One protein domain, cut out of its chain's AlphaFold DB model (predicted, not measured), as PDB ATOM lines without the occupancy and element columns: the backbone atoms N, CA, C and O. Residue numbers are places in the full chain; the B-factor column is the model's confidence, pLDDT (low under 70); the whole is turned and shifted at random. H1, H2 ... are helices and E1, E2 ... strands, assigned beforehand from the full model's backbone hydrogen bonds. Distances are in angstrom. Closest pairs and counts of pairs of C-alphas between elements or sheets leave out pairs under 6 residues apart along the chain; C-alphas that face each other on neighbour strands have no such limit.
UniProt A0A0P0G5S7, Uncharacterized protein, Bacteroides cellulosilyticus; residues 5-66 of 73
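What this domain is: This is residues 5 to 66 of the 73 residues of an uncharacterized protein of Bacteroides cellulosilyticus (UniProt A0A0P0G5S7). A strongly twisted sheet of five strands, E1 to E5 side by side in chain order, has one helix, H1, over one face, while the other face has no named helix. The sheet is a meander, each strand the antiparallel neighbour of the one before, and H1 follows its last strand. The printed part has 62 residues, with 41 in named elements of mixed class, helices and strands; it is compact, with a radius of gyration of the C-alphas of 10.9 A and spans of 31 by 24 by 19 A.

How they stand to each other: Start at edge strand E1, residues 5 to 8, which forms a hairpin with E2, residues 14 to 18; N 7 and O 15 are 2.8 A apart, within hydrogen-bond range. E2 and E3, residues 23 to 29, form the next hairpin, with N 16 and O 24 at 2.8 A. E3 and E4, residues 32 to 39, form another, with N 25 and O 37 at 2.9 A; look at residue 35, where E4 bends by 87 degrees. E4 forms the last hairpin with edge strand E5, residues 45 to 50, where N 38 and O 47 are 2.9 A apart. E1 and E5 are apart. H1, residues 55 to 65, is on the sheet at a height of 9.9 A and only just over E3, on which 3 of its C-alphas fall; it runs along the strands, at 12 degrees to E3 on the local plane. H1 and E4 are near each other, with 5 pairs of C-alphas within 10 A. In H1 every O i to N i+4 pair is within hydrogen-bond range.

Where its parts are: Find C-alpha 5 at (142.804, 147.286, 172.768), where E1 begins. E3 measures 17.2 A, E4 17.8 A and E5 14.6 A. H1 runs 14.9 A from C-alpha 55 at (152.961, 149.229, 183.604) to C-alpha 65 at (145.722, 149.636, 196.668).

The domain as a whole: The C-alphas farthest apart, Leu 11 and Lys 64, are 32.1 A apart. The printed part has no cut, and its five links between named elements are tight. Look for pLDDT under 70 at residues 19 to 22, 27 to 34, 50 to 63 and 66; the mean of the printed part is 70.7.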
ATOM      1  N   THR A   5     143.167 146.736 174.071       75.50
ATOM      2  CA  THR A   5     142.804 147.286 172.768       75.50
ATOM      3  C   THR A   5     143.693 148.485 172.507       75.50
ATOM      4  O   THR A   5     143.718 149.419 173.305       75.50
ATOM      5  N   TYR A   6     144.411 148.460 171.393       72.69
ATOM      6  CA  TYR A   6     145.222 149.584 170.950       72.69
ATOM      7  C   TYR A   6     144.414 150.428 169.961       72.69
ATOM      8  O   TYR A   6     143.866 149.901 168.996       72.69
ATOM      9  N   THR A   7     144.330 151.727 170.215       80.62
ATOM     10  CA  THR A   7     143.709 152.732 169.349       80.62
ATOM     11  C   THR A   7     144.626 153.950 169.237       80.62
ATOM     12  O   THR A   7     145.650 154.017 169.912       80.62
ATOM     13  N   LYS A   8     144.287 154.905 168.374       80.50
ATOM     14  CA  LYS A   8     144.953 156.208 168.308       80.50
ATOM     15  C   LYS A   8     143.985 157.304 168.739       80.50
ATOM     16  O   LYS A   8     142.797 157.232 168.435       80.50
ATOM     17  N   ASP A   9     144.503 158.279 169.470       76.06
ATOM     18  CA  ASP A   9     143.795 159.509 169.831       76.06
ATOM     19  C   ASP A   9     143.708 160.479 168.632       76.06
ATOM     20  O   ASP A   9     144.412 160.307 167.634       76.06
ATOM     21  N   GLU A  10     142.883 161.526 168.741       74.25
ATOM     22  CA  GLU A  10     142.732 162.597 167.743       74.25
ATOM     23  C   GLU A  10     144.053 163.324 167.432       74.25
ATOM     24  O   GLU A  10     144.239 163.835 166.328       74.25
ATOM     25  N   LEU A  11     145.006 163.320 168.370       74.00
ATOM     26  CA  LEU A  11     146.354 163.866 168.185       74.00
ATOM     27  C   LEU A  11     147.343 162.858 167.567       74.00
ATOM     28  O   LEU A  11     148.527 163.158 167.428       74.00
ATOM     29  N   GLY A  12     146.890 161.648 167.224       71.06
ATOM     30  CA  GLY A  12     147.716 160.575 166.660       71.06
ATOM     31  C   GLY A  12     148.549 159.795 167.685       71.06
ATOM     32  O   GLY A  12     149.305 158.901 167.292       71.06
ATOM     33  N   ASN A  13     148.400 160.097 168.981       74.06
ATOM     34  CA  ASN A  13     149.052 159.367 170.069       74.06
ATOM     35  C   ASN A  13     148.492 157.950 170.180       74.06
ATOM     36  O   ASN A  13     147.291 157.741 170.013       74.06
ATOM     37  N   ASP A  14     149.340 156.984 170.516       76.19
ATOM     38  CA  ASP A  14     148.886 155.623 170.749       76.19
ATOM     39  C   ASP A  14     148.206 155.511 172.117       76.19
ATOM     40  O   ASP A  14     148.690 155.999 173.142       76.19
ATOM     41  N   VAL A  15     147.062 154.842 172.125       77.38
ATOM     42  CA  VAL A  15     146.211 154.653 173.290       77.38
ATOM     43  C   VAL A  15     146.003 153.163 173.505       77.38
ATOM     44  O   VAL A  15     145.492 152.472 172.630       77.38
ATOM     45  N   ALA A  16     146.370 152.655 174.675       75.69
ATOM     46  CA  ALA A  16     146.064 151.290 175.083       75.69
ATOM     47  C   ALA A  16     144.953 151.306 176.137       75.69
ATOM     48  O   ALA A  16     145.124 151.840 177.234       75.69
ATOM     49  N   ILE A  17     143.812 150.709 175.799       75.94
ATOM     50  CA  ILE A  17     142.664 150.538 176.687       75.94
ATOM     51  C   ILE A  17     142.712 149.122 177.249       75.94
ATOM     52  O   ILE A  17     142.649 148.130 176.516       75.94
ATOM     53  N   TYR A  18     142.828 149.018 178.564       71.50
ATOM     54  CA  TYR A  18     142.897 147.745 179.268       71.50
ATOM     55  C   TYR A  18     141.499 147.301 179.706       71.50
ATOM     56  O   TYR A  18     140.622 148.117 179.982       71.50
ATOM     57  N   SER A  19     141.282 145.987 179.827       66.38
ATOM     58  CA  SER A  19     139.966 145.416 180.174       66.38
ATOM     59  C   SER A  19     139.432 145.858 181.548       66.38
ATOM     60  O   SER A  19     138.274 145.623 181.866       66.38
ATOM     61  N   ASN A  20     140.282 146.464 182.378       65.56
ATOM     62  CA  ASN A  20     139.949 147.014 183.688       65.56
ATOM     63  C   ASN A  20     139.573 148.510 183.654       65.56
ATOM     64  O   ASN A  20     139.506 149.121 184.716       65.56
ATOM     65  N   GLY A  21     139.361 149.097 182.471       66.44
ATOM     66  CA  GLY A  21     138.952 150.497 182.307       66.44
ATOM     67  C   GLY A  21     140.102 151.506 182.339       66.44
ATOM     68  O   GLY A  21     139.873 152.694 182.134       66.44
ATOM     69  N   PHE A  22     141.341 151.054 182.549       69.69
ATOM     70  CA  PHE A  22     142.493 151.943 182.488       69.69
ATOM     71  C   PHE A  22     142.836 152.291 181.052       69.69
ATOM     72  O   PHE A  22     142.870 151.426 180.173       69.69
ATOM     73  N   THR A  23     143.168 153.560 180.859       73.56
ATOM     74  CA  THR A  23     143.618 154.071 179.572       73.56
ATOM     75  C   THR A  23     145.048 154.557 179.717       73.56
ATOM     76  O   THR A  23     145.341 155.435 180.532       73.56
ATOM     77  N   PHE A  24     145.941 153.958 178.939       75.81
ATOM     78  CA  PHE A  24     147.287 154.457 178.723       75.81
ATOM     79  C   PHE A  24     147.307 155.274 177.435       75.81
ATOM     80  O   PHE A  24     146.825 154.798 176.414       75.81
ATOM     81  N   THR A  25     147.891 156.464 177.470       78.81
ATOM     82  CA  THR A  25     148.089 157.315 176.291       78.81
ATOM     83  C   THR A  25     149.551 157.718 176.221       78.81
ATOM     84  O   THR A  25     150.072 158.309 177.169       78.81
ATOM     85  N   GLY A  26     150.226 157.424 175.113       75.75
ATOM     86  CA  GLY A  26     151.642 157.732 174.989       75.75
ATOM     87  C   GLY A  26     152.291 157.294 173.686       75.75
ATOM     88  O   GLY A  26     151.635 157.037 172.682       75.75
ATOM     89  N   ILE A  27     153.618 157.233 173.731       69.69
ATOM     90  CA  ILE A  27     154.472 156.790 172.635       69.69
ATOM     91  C   ILE A  27     154.725 155.295 172.815       69.69
ATOM     92  O   ILE A  27     155.301 154.865 173.825       69.69
ATOM     93  N   LEU A  28     154.301 154.506 171.829       66.69
ATOM     94  CA  LEU A  28     154.676 153.103 171.713       66.69
ATOM     95  C   LEU A  28     155.934 152.986 170.841       66.69
ATOM     96  O   LEU A  28     156.000 153.546 169.751       66.69
ATOM     97  N   ASN A  29     156.918 152.208 171.283       66.44
ATOM     98  CA  ASN A  29     158.011 151.727 170.446       66.44
ATOM     99  C   ASN A  29     157.789 150.241 170.166       66.44
ATOM    100  O   ASN A  29     157.808 149.421 171.083       66.44
ATOM    101  N   ASN A  30     157.558 149.888 168.902       66.19
ATOM    102  CA  ASN A  30     157.335 148.506 168.479       66.19
ATOM    103  C   ASN A  30     156.235 147.783 169.297       66.19
ATOM    104  O   ASN A  30     156.424 146.663 169.762       66.19
ATOM    105  N   SER A  31     155.094 148.452 169.516       60.12
ATOM    106  CA  SER A  31     153.972 148.006 170.373       60.12
ATOM    107  C   SER A  31     154.250 147.938 171.885       60.12
ATOM    108  O   SER A  31     153.357 147.564 172.646       60.12
ATOM    109  N   ASN A  32     155.437 148.344 172.344       61.72
ATOM    110  CA  ASN A  32     155.747 148.482 173.767       61.72
ATOM    111  C   ASN A  32     155.605 149.944 174.207       61.72
ATOM    112  O   ASN A  32     156.196 150.821 173.578       61.72
ATOM    113  N   PRO A  33     154.848 150.242 175.273       64.12
ATOM    114  CA  PRO A  33     154.770 151.595 175.807       64.12
ATOM    115  C   PRO A  33     156.133 152.034 176.336       64.12
ATOM    116  O   PRO A  33     156.697 151.351 177.177       64.12
ATOM    117  N   VAL A  34     156.653 153.159 175.829       66.69
ATOM    118  CA  VAL A  34     157.953 153.723 176.248       66.69
ATOM    119  C   VAL A  34     157.767 154.930 177.140       66.69
ATOM    120  O   VAL A  34     158.503 155.097 178.100       66.69
ATOM    121  N   LYS A  35     156.783 155.780 176.849       72.12
ATOM    122  CA  LYS A  35     156.494 156.956 177.668       72.12
ATOM    123  C   LYS A  35     155.049 157.359 177.505       72.12
ATOM    124  O   LYS A  35     154.550 157.405 176.383       72.12
ATOM    125  N   GLY A  36     154.386 157.695 178.599       76.00
ATOM    126  CA  GLY A  36     153.047 158.245 178.506       76.00
ATOM    127  C   GLY A  36     152.390 158.480 179.846       76.00
ATOM    128  O   GLY A  36     153.034 158.529 180.894       76.00
ATOM    129  N   THR A  37     151.081 158.633 179.770       77.75
ATOM    130  CA  THR A  37     150.204 158.928 180.891       77.75
ATOM    131  C   THR A  37     149.207 157.800 181.083       77.75
ATOM    132  O   THR A  37     148.772 157.170 180.120       77.75
ATOM    133  N   ILE A  38     148.842 157.537 182.334       76.56
ATOM    134  CA  ILE A  38     147.764 156.613 182.685       76.56
ATOM    135  C   ILE A  38     146.681 157.418 183.379       76.56
ATOM    136  O   ILE A  38     146.975 158.184 184.303       76.56
ATOM    137  N   LYS A  39     145.436 157.205 182.964       77.38
ATOM    138  CA  LYS A  39     144.258 157.757 183.629       77.38
ATOM    139  C   LYS A  39     143.416 156.649 184.264       77.38
ATOM    140  O   LYS A  39     143.375 155.534 183.736       77.38
ATOM    141  N   ASP A  40     142.801 156.953 185.406       74.12
ATOM    142  CA  ASP A  40     141.792 156.087 186.030       74.12
ATOM    143  C   ASP A  40     140.490 156.054 185.201       74.12
ATOM    144  O   ASP A  40     140.354 156.756 184.195       74.12
ATOM    145  N   ASP A  41     139.518 155.245 185.630       70.00
ATOM    146  CA  ASP A  41     138.199 155.128 184.990       70.00
ATOM    147  C   ASP A  41     137.392 156.440 184.998       70.00
ATOM    148  O   ASP A  41     136.463 156.605 184.209       70.00
ATOM    149  N   LYS A  42     137.766 157.392 185.858       78.56
ATOM    150  CA  LYS A  42     137.166 158.728 185.970       78.56
ATOM    151  C   LYS A  42     137.926 159.781 185.158       78.56
ATOM    152  O   LYS A  42     137.527 160.944 185.152       78.56
ATOM    153  N   GLY A  43     139.003 159.398 184.473       75.38
ATOM    154  CA  GLY A  43     139.835 160.284 183.663       75.38
ATOM    155  C   GLY A  43     140.912 161.056 184.435       75.38
ATOM    156  O   GLY A  43     141.567 161.916 183.840       75.38
ATOM    157  N   HIS A  44     141.143 160.776 185.720       81.25
ATOM    158  CA  HIS A  44     142.200 161.432 186.493       81.25
ATOM    159  C   HIS A  44     143.571 160.851 186.168       81.25
ATOM    160  O   HIS A  44     143.748 159.635 186.129       81.25
ATOM    161  N   LEU A  45     144.567 161.725 186.004       77.12
ATOM    162  CA  LEU A  45     145.955 161.322 185.807       77.12
ATOM    163  C   LEU A  45     146.488 160.625 187.065       77.12
ATOM    164  O   LEU A  45     146.600 161.234 188.129       77.12
ATOM    165  N   VAL A  46     146.852 159.354 186.922       76.06
ATOM    166  CA  VAL A  46     147.402 158.532 188.006       76.06
ATOM    167  C   VAL A  46     148.895 158.248 187.838       76.06
ATOM    168  O   VAL A  46     149.557 157.831 188.793       76.06
ATOM    169  N   TYR A  47     149.439 158.468 186.640       75.19
ATOM    170  CA  TYR A  47     150.853 158.272 186.327       75.19
ATOM    171  C   TYR A  47     151.256 159.051 185.071       75.19
ATOM    172  O   TYR A  47     150.493 159.094 184.110       75.19
ATOM    173  N   GLU A  48     152.473 159.592 185.067       78.06
ATOM    174  CA  GLU A  48     153.151 160.179 183.908       78.06
ATOM    175  C   GLU A  48     154.642 159.816 183.979       78.06
ATOM    176  O   GLU A  48     155.284 160.066 185.002       78.06
ATOM    177  N   GLY A  49     155.198 159.204 182.929       70.56
ATOM    178  CA  GLY A  49     156.606 158.803 182.935       70.56
ATOM    179  C   GLY A  49     157.019 157.845 181.821       70.56
ATOM    180  O   GLY A  49     156.217 157.488 180.954       70.56
ATOM    181  N   GLU A  50     158.299 157.467 181.845       67.62
ATOM    182  CA  GLU A  50     158.860 156.402 181.012       67.62
ATOM    183  C   GLU A  50     158.455 155.027 181.551       67.62
ATOM    184  O   GLU A  50     158.542 154.752 182.747       67.62
ATOM    185  N   ILE A  51     157.989 154.167 180.653       65.00
ATOM    186  CA  ILE A  51     157.440 152.854 180.962       65.00
ATOM    187  C   ILE A  51     158.480 151.811 180.584       65.00
ATOM    188  O   ILE A  51     158.476 151.232 179.503       65.00
ATOM    189  N   GLU A  52     159.394 151.556 181.510       55.09
ATOM    190  CA  GLU A  52     160.282 150.401 181.437       55.09
ATOM    191  C   GLU A  52     159.515 149.170 181.936       55.09
ATOM    192  O   GLU A  52     159.506 148.876 183.123       55.09
ATOM    193  N   CYS A  53     158.809 148.462 181.048       53.53
ATOM    194  CA  CYS A  53     158.216 147.128 181.282       53.53
ATOM    195  C   CYS A  53     157.144 146.954 182.386       53.53
ATOM    196  O   CYS A  53     156.379 145.991 182.318       53.53
ATOM    197  N   ASP A  54     157.005 147.855 183.357       57.78
ATOM    198  CA  ASP A  54     156.269 147.572 184.597       57.78
ATOM    199  C   ASP A  54     154.887 148.206 184.705       57.78
ATOM    200  O   ASP A  54     154.251 148.157 185.758       57.78
ATOM    201  N   ILE A  55     154.336 148.717 183.602       61.22
ATOM    202  CA  ILE A  55     152.961 149.229 183.604       61.22
ATOM    203  C   ILE A  55     151.953 148.154 184.043       61.22
ATOM    204  O   ILE A  55     150.972 148.443 184.723       61.22
ATOM    205  N   TYR A  56     152.247 146.880 183.765       61.06
ATOM    206  CA  TYR A  56     151.451 145.756 184.250       61.06
ATOM    207  C   TYR A  56     151.535 145.562 185.768       61.06
ATOM    208  O   TYR A  56     150.517 145.277 186.403       61.06
ATOM    209  N   GLN A  57     152.723 145.714 186.361       64.12
ATOM    210  CA  GLN A  57     152.887 145.687 187.815       64.12
ATOM    211  C   GLN A  57     152.245 146.914 188.463       64.12
ATOM    212  O   GLN A  57     151.582 146.774 189.492       64.12
ATOM    213  N   TYR A  58     152.350 148.080 187.820       68.00
ATOM    214  CA  TYR A  58     151.651 149.292 188.222       68.00
ATOM    215  C   TYR A  58     150.144 149.055 188.301       68.00
ATOM    216  O   TYR A  58     149.540 149.297 189.344       68.00
ATOM    217  N   PHE A  59     149.536 148.502 187.247       66.06
ATOM    218  CA  PHE A  59     148.103 148.208 187.245       66.06
ATOM    219  C   PHE A  59     147.711 147.200 188.322       66.06
ATOM    220  O   PHE A  59     146.687 147.376 188.977       66.06
ATOM    221  N   GLN A  60     148.521 146.160 188.541       66.69
ATOM    222  CA  GLN A  60     148.256 145.189 189.603       66.69
ATOM    223  C   GLN A  60     148.328 145.818 191.001       66.69
ATOM    224  O   GLN A  60     147.507 145.501 191.859       66.69
ATOM    225  N   GLN A  61     149.286 146.713 191.235       66.81
ATOM    226  CA  GLN A  61     149.436 147.442 192.495       66.81
ATOM    227  C   GLN A  61     148.307 148.459 192.695       66.81
ATOM    228  O   GLN A  61     147.741 148.537 193.787       66.81
ATOM    229  N   TYR A  62     147.929 149.204 191.653       68.31
ATOM    230  CA  TYR A  62     146.829 150.162 191.721       68.31
ATOM    231  C   TYR A  62     145.495 149.451 191.963       68.31
ATOM    232  O   TYR A  62     144.766 149.845 192.863       68.31
ATOM    233  N   GLN A  63     145.190 148.353 191.260       66.00
ATOM    234  CA  GLN A  63     143.976 147.570 191.537       66.00
ATOM    235  C   GLN A  63     143.921 147.041 192.975       66.00
ATOM    236  O   GLN A  63     142.840 146.942 193.548       66.00
ATOM    237  N   LYS A  64     145.071 146.704 193.567       71.12
ATOM    238  CA  LYS A  64     145.144 146.244 194.959       71.12
ATOM    239  C   LYS A  64     145.020 147.372 195.982       71.12
ATOM    240  O   LYS A  64     144.513 147.133 197.071       71.12
ATOM    241  N   SER A  65     145.529 148.565 195.676       71.19
ATOM    242  CA  SER A  65     145.722 149.636 196.668       71.19
ATOM    243  C   SER A  65     144.866 150.884 196.449       71.19
ATOM    244  O   SER A  65     144.757 151.703 197.361       71.19
ATOM    245  N   GLY A  66     144.300 151.068 195.255       66.62
ATOM    246  CA  GLY A  66     143.639 152.299 194.814       66.62
ATOM    247  C   GLY A  66     144.562 153.521 194.778       66.62
ATOM    248  O   GLY A  66     144.080 154.651 194.777       66.62
TER     249      GLY A  66